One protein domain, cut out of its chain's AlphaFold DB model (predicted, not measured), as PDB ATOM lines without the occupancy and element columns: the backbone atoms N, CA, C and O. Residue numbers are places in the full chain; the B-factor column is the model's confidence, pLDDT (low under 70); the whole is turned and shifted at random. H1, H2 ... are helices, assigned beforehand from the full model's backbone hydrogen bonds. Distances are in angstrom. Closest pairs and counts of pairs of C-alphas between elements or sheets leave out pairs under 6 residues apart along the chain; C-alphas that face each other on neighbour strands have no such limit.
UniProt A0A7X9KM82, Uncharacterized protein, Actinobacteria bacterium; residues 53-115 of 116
ATOM      1  N   ALA A  53      20.745  -1.856  45.411       87.44
ATOM      2  CA  ALA A  53      20.939  -1.394  44.040       87.44
ATOM      3  C   ALA A  53      21.710  -2.413  43.183       87.44
ATOM      4  O   ALA A  53      21.282  -2.719  42.074       87.44
ATOM      5  N   GLU A  54      22.790  -2.992  43.713       90.50
ATOM      6  CA  GLU A  54      23.572  -4.026  43.021       90.50
ATOM      7  C   GLU A  54      22.725  -5.277  42.780       90.50
ATOM      8  O   GLU A  54      22.659  -5.788  41.665       90.50
ATOM      9  N   ARG A  55      21.972  -5.715  43.797       93.00
ATOM     10  CA  ARG A  55      21.030  -6.834  43.665       93.00
ATOM     11  C   ARG A  55      19.967  -6.562  42.603       93.00
ATOM     12  O   ARG A  55      19.587  -7.472  41.869       93.00
ATOM     13  N   LYS A  56      19.469  -5.326  42.523       93.94
ATOM     14  CA  LYS A  56      18.505  -4.929  41.494       93.94
ATOM     15  C   LYS A  56      19.100  -5.071  40.099       93.94
ATOM     16  O   LYS A  56      18.435  -5.604  39.215       93.94
ATOM     17  N   GLU A  57      20.328  -4.603  39.910       94.12
ATOM     18  CA  GLU A  57      20.990  -4.636  38.609       94.12
ATOM     19  C   GLU A  57      21.274  -6.070  38.152       94.12
ATOM     20  O   GLU A  57      20.898  -6.443  37.043       94.12
ATOM     21  N   GLU A  58      21.770  -6.928  39.044       95.19
ATOM     22  CA  GLU A  58      21.942  -8.355  38.745       95.19
ATOM     23  C   GLU A  58      20.628  -9.036  38.361       95.19
ATOM     24  O   GLU A  58      20.572  -9.845  37.434       95.19
ATOM     25  N   LEU A  59      19.535  -8.702  39.053       97.31
ATOM     26  CA  LEU A  59      18.220  -9.235  38.716       97.31
ATOM     27  C   LEU A  59      17.751  -8.769  37.335       97.31
ATOM     28  O   LEU A  59      17.086  -9.541  36.639       97.31
ATOM     29  N   ARG A  60      18.076  -7.540  36.917       95.81
ATOM     30  CA  ARG A  60      17.773  -7.055  35.563       95.81
ATOM     31  C   ARG A  60      18.589  -7.798  34.516       95.81
ATOM     32  O   ARG A  60      18.005  -8.241  33.528       95.81
ATOM     33  N   GLU A  61      19.880  -7.990  34.752       97.25
ATOM     34  CA  GLU A  61      20.757  -8.742  33.856       97.25
ATOM     35  C   GLU A  61      20.262 -10.182  33.678       97.25
ATOM     36  O   GLU A  61      20.005 -10.623  32.558       97.25
ATOM     37  N   GLN A  62      19.978 -10.886  34.777       97.69
ATOM     38  CA  GLN A  62      19.420 -12.241  34.731       97.69
ATOM     39  C   GLN A  62      18.086 -12.296  33.975       97.69
ATOM     40  O   GLN A  62      17.818 -13.240  33.232       97.69
ATOM     41  N   ASN A  63      17.238 -11.277  34.138       97.12
ATOM     42  CA  ASN A  63      15.976 -11.162  33.410       97.12
ATOM     43  C   ASN A  63      16.174 -10.931  31.903       97.12
ATOM     44  O   ASN A  63      15.363 -11.416  31.109       97.12
ATOM     45  N   MET A  64      17.212 -10.192  31.512       96.25
ATOM     46  CA  MET A  64      17.579  -9.970  30.113       96.25
ATOM     47  C   MET A  64      18.130 -11.244  29.479       96.25
ATOM     48  O   MET A  64      17.658 -11.646  28.418       96.25
ATOM     49  N   GLU A  65      19.053 -11.926  30.153       97.25
ATOM     50  CA  GLU A  65      19.605 -13.202  29.690       97.25
ATOM     51  C   GLU A  65      18.525 -14.279  29.558       97.25
ATOM     52  O   GLU A  65      18.475 -15.016  28.573       97.25
ATOM     53  N   LEU A  66      17.590 -14.332  30.508       97.31
ATOM     54  CA  LEU A  66      16.447 -15.234  30.428       97.31
ATOM     55  C   LEU A  66      15.551 -14.921  29.221       97.31
ATOM     56  O   LEU A  66      15.102 -15.842  28.541       97.31
ATOM     57  N   ALA A  67      15.300 -13.639  28.938       96.75
ATOM     58  CA  ALA A  67      14.515 -13.231  27.778       96.75
ATOM     59  C   ALA A  67      15.202 -13.623  26.462       96.75
ATOM     60  O   ALA A  67      14.529 -14.168  25.588       96.75
ATOM     61  N   LYS A  68      16.523 -13.424  26.343       97.19
ATOM     62  CA  LYS A  68      17.313 -13.894  25.190       97.19
ATOM     63  C   LYS A  68      17.165 -15.402  25.004       97.19
ATOM     64  O   LYS A  68      16.777 -15.856  23.937       97.19
ATOM     65  N   ARG A  69      17.320 -16.172  26.082       97.38
ATOM     66  CA  ARG A  69      17.187 -17.634  26.036       97.38
ATOM     67  C   ARG A  69      15.792 -18.091  25.583       97.38
ATOM     68  O   ARG A  69      15.665 -19.075  24.861       97.38
ATOM     69  N   ILE A  70      14.736 -17.379  25.990       97.12
ATOM     70  CA  ILE A  70      13.363 -17.637  25.517       97.12
ATOM     71  C   ILE A  70      13.222 -17.300  24.028       97.12
ATOM     72  O   ILE A  70      12.585 -18.064  23.303       97.12
ATOM     73  N   VAL A  71      13.795 -16.187  23.563       97.31
ATOM     74  CA  VAL A  71      13.824 -15.818  22.136       97.31
ATOM     75  C   VAL A  71      14.493 -16.918  21.319       97.31
ATOM     76  O   VAL A  71      13.880 -17.410  20.376       97.31
ATOM     77  N   ASP A  72      15.678 -17.362  21.732       96.44
ATOM     78  CA  ASP A  72      16.452 -18.382  21.021       96.44
ATOM     79  C   ASP A  72      15.695 -19.713  20.922       96.44
ATOM     80  O   ASP A  72      15.684 -20.351  19.873       96.44
ATOM     81  N   LEU A  73      15.005 -20.118  21.995       96.06
ATOM     82  CA  LEU A  73      14.245 -21.369  22.026       96.06
ATOM     83  C   LEU A  73      12.925 -21.296  21.240       96.06
ATOM     84  O   LEU A  73      12.488 -22.287  20.661       96.06
ATOM     85  N   THR A  74      12.241 -20.150  21.264       94.19
ATOM     86  CA  THR A  74      10.881 -20.018  20.705       94.19
ATOM     87  C   THR A  74      10.837 -19.398  19.311       94.19
ATOM     88  O   THR A  74       9.805 -19.484  18.647       94.19
ATOM     89  N   GLY A  75      11.909 -18.726  18.885       95.19
ATOM     90  CA  GLY A  75      11.951 -17.910  17.669       95.19
ATOM     91  C   GLY A  75      11.113 -16.626  17.746       95.19
ATOM     92  O   GLY A  75      10.943 -15.937  16.741       95.19
ATOM     93  N   PHE A  76      10.544 -16.288  18.907       95.56
ATOM     94  CA  PHE A  76       9.753 -15.068  19.061       95.56
ATOM     95  C   PHE A  76      10.632 -13.820  19.052       95.56
ATOM     96  O   PHE A  76      11.728 -13.808  19.598       95.56
ATOM     97  N   GLY A  77      10.111 -12.721  18.503       96.06
ATOM     98  CA  GLY A  77      10.798 -11.433  18.568       96.06
ATOM     99  C   GLY A  77      11.020 -10.972  20.012       96.06
ATOM    100  O   GLY A  77      10.132 -11.088  20.861       96.06
ATOM    101  N   HIS A  78      12.188 -10.384  20.277       95.56
ATOM    102  CA  HIS A  78      12.598  -9.945  21.614       95.56
ATOM    103  C   HIS A  78      11.572  -9.018  22.289       95.56
ATOM    104  O   HIS A  78      11.214  -9.236  23.446       95.56
ATOM    105  N   ALA A  79      11.011  -8.048  21.557       96.00
ATOM    106  CA  ALA A  79       9.978  -7.147  22.078       96.00
ATOM    107  C   ALA A  79       8.723  -7.899  22.556       96.00
ATOM    108  O   ALA A  79       8.200  -7.611  23.631       96.00
ATOM    109  N   LYS A  80       8.278  -8.911  21.799       96.50
ATOM    110  CA  LYS A  80       7.130  -9.744  22.174       96.50
ATOM    111  C   LYS A  80       7.408 -10.495  23.475       96.50
ATOM    112  O   LYS A  80       6.585 -10.459  24.380       96.50
ATOM    113  N   VAL A  81       8.572 -11.137  23.585       97.12
ATOM    114  CA  VAL A  81       8.966 -11.867  24.801       97.12
ATOM    115  C   VAL A  81       9.018 -10.930  26.007       97.12
ATOM    116  O   VAL A  81       8.490 -11.266  27.066       97.12
ATOM    117  N   GLN A  82       9.593  -9.734  25.853       96.19
ATOM    118  CA  GLN A  82       9.648  -8.760  26.941       96.19
ATOM    119  C   GLN A  82       8.263  -8.311  27.413       96.19
ATOM    120  O   GLN A  82       8.031  -8.270  28.623       96.19
ATOM    121  N   VAL A  83       7.351  -8.014  26.483       97.25
ATOM    122  CA  VAL A  83       5.969  -7.625  26.800       97.25
ATOM    123  C   VAL A  83       5.242  -8.748  27.534       97.25
ATOM    124  O   VAL A  83       4.627  -8.493  28.566       97.25
ATOM    125  N   GLU A  84       5.350  -9.992  27.064       96.62
ATOM    126  CA  GLU A  84       4.692 -11.122  27.729       96.62
ATOM    127  C   GLU A  84       5.254 -11.370  29.131       96.62
ATOM    128  O   GLU A  84       4.491 -11.546  30.080       96.62
ATOM    129  N   LEU A  85       6.577 -11.320  29.308       97.00
ATOM    130  CA  LEU A  85       7.181 -11.455  30.635       97.00
ATOM    131  C   LEU A  85       6.722 -10.346  31.585       97.00
ATOM    132  O   LEU A  85       6.430 -10.629  32.742       97.00
ATOM    133  N   ASN A  86       6.623  -9.103  31.109       96.94
ATOM    134  CA  ASN A  86       6.116  -7.989  31.909       96.94
ATOM    135  C   ASN A  86       4.636  -8.182  32.272       96.94
ATOM    136  O   ASN A  86       4.250  -7.984  33.424       96.94
ATOM    137  N   ARG A  87       3.825  -8.658  31.322       96.44
ATOM    138  CA  ARG A  87       2.406  -8.969  31.527       96.44
ATOM    139  C   ARG A  87       2.193 -10.058  32.579       96.44
ATOM    140  O   ARG A  87       1.289  -9.926  33.395       96.44
ATOM    141  N   LEU A  88       3.027 -11.101  32.593       94.88
ATOM    142  CA  LEU A  88       2.922 -12.213  33.551       94.88
ATOM    143  C   LEU A  88       3.096 -11.782  35.013       94.88
ATOM    144  O   LEU A  88       2.557 -12.432  35.905       94.88
ATOM    145  N   VAL A  89       3.844 -10.707  35.257       95.75
ATOM    146  CA  VAL A  89       4.056 -10.144  36.600       95.75
ATOM    147  C   VAL A  89       3.316  -8.838  36.862       95.75
ATOM    148  O   VAL A  89       3.320  -8.382  38.001       95.75
ATOM    149  N   GLY A  90       2.654  -8.262  35.856       95.88
ATOM    150  CA  GLY A  90       1.886  -7.025  36.001       95.88
ATOM    151  C   GLY A  90       2.742  -5.764  36.124       95.88
ATOM    152  O   GLY A  90       2.305  -4.802  36.746       95.88
ATOM    153  N   ILE A  91       3.948  -5.748  35.543       96.44
ATOM    154  CA  ILE A  91       4.828  -4.569  35.558       96.44
ATOM    155  C   ILE A  91       4.795  -3.829  34.220       96.44
ATOM    156  O   ILE A  91       4.672  -4.444  33.163       96.44
ATOM    157  N   MET A  92       4.979  -2.508  34.253       94.25
ATOM    158  CA  MET A  92       5.069  -1.692  33.033       94.25
ATOM    159  C   MET A  92       6.466  -1.753  32.405       94.25
ATOM    160  O   MET A  92       6.607  -1.869  31.189       94.25
ATOM    161  N   SER A  93       7.515  -1.704  33.232       93.88
ATOM    162  CA  SER A  93       8.905  -1.728  32.772       93.88
ATOM    163  C   SER A  93       9.834  -2.419  33.772       93.88
ATOM    164  O   SER A  93       9.611  -2.386  34.980       93.88
ATOM    165  N   VAL A  94      10.920  -3.003  33.261       92.62
ATOM    166  CA  VAL A  94      11.986  -3.631  34.064       92.62
ATOM    167  C   VAL A  94      12.818  -2.580  34.821       92.62
ATOM    168  O   VAL A  94      13.336  -2.845  35.906       92.62
ATOM    169  N   GLY A  95      12.924  -1.362  34.279       91.25
ATOM    170  CA  GLY A  95      13.651  -0.257  34.907       91.25
ATOM    171  C   GLY A  95      12.986   0.222  36.200       91.25
ATOM    172  O   GLY A  95      13.653   0.385  37.222       91.25
ATOM    173  N   SER A  96      11.665   0.380  36.201       91.44
ATOM    174  CA  SER A  96      10.926   0.854  37.376       91.44
ATOM    175  C   SER A  96      10.597  -0.246  38.390       91.44
ATOM    176  O   SER A  96      10.278   0.074  39.529       91.44
ATOM    177  N   ALA A  97      10.695  -1.523  38.008       95.62
ATOM    178  CA  ALA A  97      10.343  -2.656  38.864       95.62
ATOM    179  C   ALA A  97      11.197  -2.740  40.143       95.62
ATOM    180  O   ALA A  97      12.370  -2.372  40.156       95.62
ATOM    181  N   THR A  98      10.613  -3.254  41.215       95.94
ATOM    182  CA  THR A  98      11.261  -3.602  42.485       95.94
ATOM    183  C   THR A  98      12.005  -4.939  42.387       95.94
ATOM    184  O   THR A  98      11.769  -5.739  41.479       95.94
ATOM    185  N   ASN A  99      12.883  -5.230  43.352       95.75
ATOM    186  CA  ASN A  99      13.630  -6.497  43.384       95.75
ATOM    187  C   ASN A  99      12.689  -7.712  43.409       95.75
ATOM    188  O   ASN A  99      12.869  -8.651  42.638       95.75
ATOM    189  N   SER A 100      11.633  -7.668  44.227       95.88
ATOM    190  CA  SER A 100      10.661  -8.761  44.332       95.88
ATOM    191  C   SER A 100       9.874  -8.990  43.036       95.88
ATOM    192  O   SER A 100       9.557 -10.134  42.701       95.88
ATOM    193  N   GLU A 101       9.575  -7.931  42.281       97.50
ATOM    194  CA  GLU A 101       8.935  -8.037  40.966       97.50
ATOM    195  C   GLU A 101       9.877  -8.649  39.924       97.50
ATOM    196  O   GLU A 101       9.461  -9.533  39.171       97.50
ATOM    197  N   LEU A 102      11.156  -8.252  39.913       97.75
ATOM    198  CA  LEU A 102      12.166  -8.833  39.021       97.75
ATOM    199  C   LEU A 102      12.408 -10.318  39.320       97.75
ATOM    200  O   LEU A 102      12.487 -11.128  38.395       97.75
ATOM    201  N   GLU A 103      12.467 -10.699  40.596       97.81
ATOM    202  CA  GLU A 103      12.564 -12.100  41.019       97.81
ATOM    203  C   GLU A 103      11.332 -12.901  40.586       97.81
ATOM    204  O   GLU A 103      11.447 -14.029  40.098       97.81
ATOM    205  N   ARG A 104      10.130 -12.327  40.736       97.81
ATOM    206  CA  ARG A 104       8.892 -12.971  40.288       97.81
ATOM    207  C   ARG A 104       8.913 -13.167  38.771       97.81
ATOM    208  O   ARG A 104       8.624 -14.271  38.307       97.81
ATOM    209  N   ARG A 105       9.334 -12.156  38.006       97.62
ATOM    210  CA  ARG A 105       9.459 -12.222  36.539       97.62
ATOM    211  C   ARG A 105      10.421 -13.325  36.118       97.62
ATOM    212  O   ARG A 105      10.088 -14.119  35.239       97.62
ATOM    213  N   LEU A 106      11.555 -13.437  36.812       97.88
ATOM    214  CA  LEU A 106      12.545 -14.487  36.594       97.88
ATOM    215  C   LEU A 106      11.935 -15.881  36.812       97.88
ATOM    216  O   LEU A 106      12.067 -16.753  35.955       97.88
ATOM    217  N   ARG A 107      11.190 -16.086  37.909       97.81
ATOM    218  CA  ARG A 107      10.497 -17.361  38.178       97.81
ATOM    219  C   ARG A 107       9.483 -17.713  37.090       97.81
ATOM    220  O   ARG A 107       9.438 -18.868  36.664       97.81
ATOM    221  N   HIS A 108       8.696 -16.744  36.616       97.44
ATOM    222  CA  HIS A 108       7.736 -16.966  35.528       97.44
ATOM    223  C   HIS A 108       8.428 -17.298  34.202       97.44
ATOM    224  O   HIS A 108       8.011 -18.241  33.530       97.44
ATOM    225  N   GLY A 109       9.504 -16.596  33.840       96.50
ATOM    226  CA  GLY A 109      10.255 -16.899  32.620       96.50
ATOM    227  C   GLY A 109      10.959 -18.261  32.679       96.50
ATOM    228  O   GLY A 109      10.927 -19.016  31.711       96.50
ATOM    229  N   GLN A 110      11.511 -18.652  33.832       97.06
ATOM    230  CA  GLN A 110      12.059 -20.002  34.013       97.06
ATOM    231  C   GLN A 110      10.962 -21.071  33.911       97.06
ATOM    232  O   GLN A 110      11.174 -22.126  33.318       97.06
ATOM    233  N   ALA A 111       9.777 -20.813  34.475       96.50
ATOM    234  CA  ALA A 111       8.636 -21.715  34.352       96.50
ATOM    235  C   ALA A 111       8.139 -21.835  32.906       96.50
ATOM    236  O   ALA A 111       7.719 -22.919  32.512       96.50
ATOM    237  N   TRP A 112       8.211 -20.759  32.120       94.38
ATOM    238  CA  TRP A 112       7.946 -20.807  30.684       94.38
ATOM    239  C   TRP A 112       8.929 -21.752  29.995       94.38
ATOM    240  O   TRP A 112       8.478 -22.674  29.321       94.38
ATOM    241  N   LEU A 113      10.240 -21.579  30.201       94.19
ATOM    242  CA  LEU A 113      11.256 -22.440  29.582       94.19
ATOM    243  C   LEU A 113      11.053 -23.925  29.901       94.19
ATOM    244  O   LEU A 113      11.229 -24.750  29.021       94.19
ATOM    245  N   ARG A 114      10.625 -24.276  31.119       93.88
ATOM    246  CA  ARG A 114      10.347 -25.680  31.488       93.88
ATOM    247  C   ARG A 114       9.139 -26.302  30.778       93.88
ATOM    248  O   ARG A 114       8.960 -27.510  30.856       93.88
ATOM    249  N   ARG A 115       8.261 -25.491  30.182       90.31
ATOM    250  CA  ARG A 115       7.044 -25.945  29.484       90.31
ATOM    251  C   ARG A 115       7.230 -26.034  27.966       90.31
ATOM    252  O   ARG A 115       6.248 -26.258  27.262       90.31
TER     253      ARG A 115
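What this domain is: This is residues 53 to 115 of the 116 residues of an uncharacterized protein of Actinobacteria bacterium (UniProt A0A7X9KM82). Two helices, H1 and H3, lie side by side and run the same way, and a shorter helix, H2, lies slanted across one side of this pair, running back from the late part of H1 to H3. H1 is the longest helix and makes the length of the body, while residues 90 to 98 carry the backbone from the end of H2 to the start of H3. The printed part has 63 residues with three named helices, in the order H1, H2, H3, and no named strand; its class is all helix. It is compact, with a radius of gyration of the C-alphas of 10.8 A, and its outline is elongated, with spans of 32 by 19 by 18 A.

Where its parts are: Find C-alpha 53 at (20.939, -1.394, 44.040); from there H1 runs through residues 53 to 74, 31.5 A from first to last C-alpha, and ends with C-alpha 74 at (10.881, -20.018, 20.705). Read on past three residues to His 78, where H2 begins; it holds residues 78 to 89 and is 17.3 A long. After nine more residues look at Asn 99, where H3 begins; it holds residues 99 to 113, is 21.2 A long, and ends with C-alpha 113 at (11.256, -22.440, 29.582).

How they stand to each other: Start with H1 and H3, which touch with 17 pairs of C-alphas within 8 A. Look at Lys 56 and Asn 99, whose C-alphas are the closest of the two helices, 5.5 A apart. Their lines stand at a shallow tilt of 18 degrees, and they run the same way. H2 touches H1 with its residues 78 to 82 alone, and H1 meets this touch with residues 67 to 71 alone; the closest C-alphas are those of Val 71 and His 78, 6.0 A apart. H1 and H2 run opposite ways at a steep tilt of 60 degrees. Farther along, H2 touches H3 with its residues 85 to 89 alone, and the closest C-alphas are those of Val 89 and Arg 105, 5.8 A apart. H2 and H3 run opposite ways at a steep tilt of 64 degrees. With 1 of the 3 touching pairs at a shallow tilt, the helix packing is mostly crossed, but only just. In the backbones of H1 and H3 every O i to N i+4 pair is within hydrogen-bond range; in H2 it is 7 of 8.

The domain as a whole: The two C-alphas farthest apart are those of Ala 53 and Gly 75, at 32.4 A. The printed part has no cut. The link from H1 to H2 is tight, the link from H2 to H3 is short, and there is no long link. The mean pLDDT of the printed part is 95.7, and no printed residue is under 70.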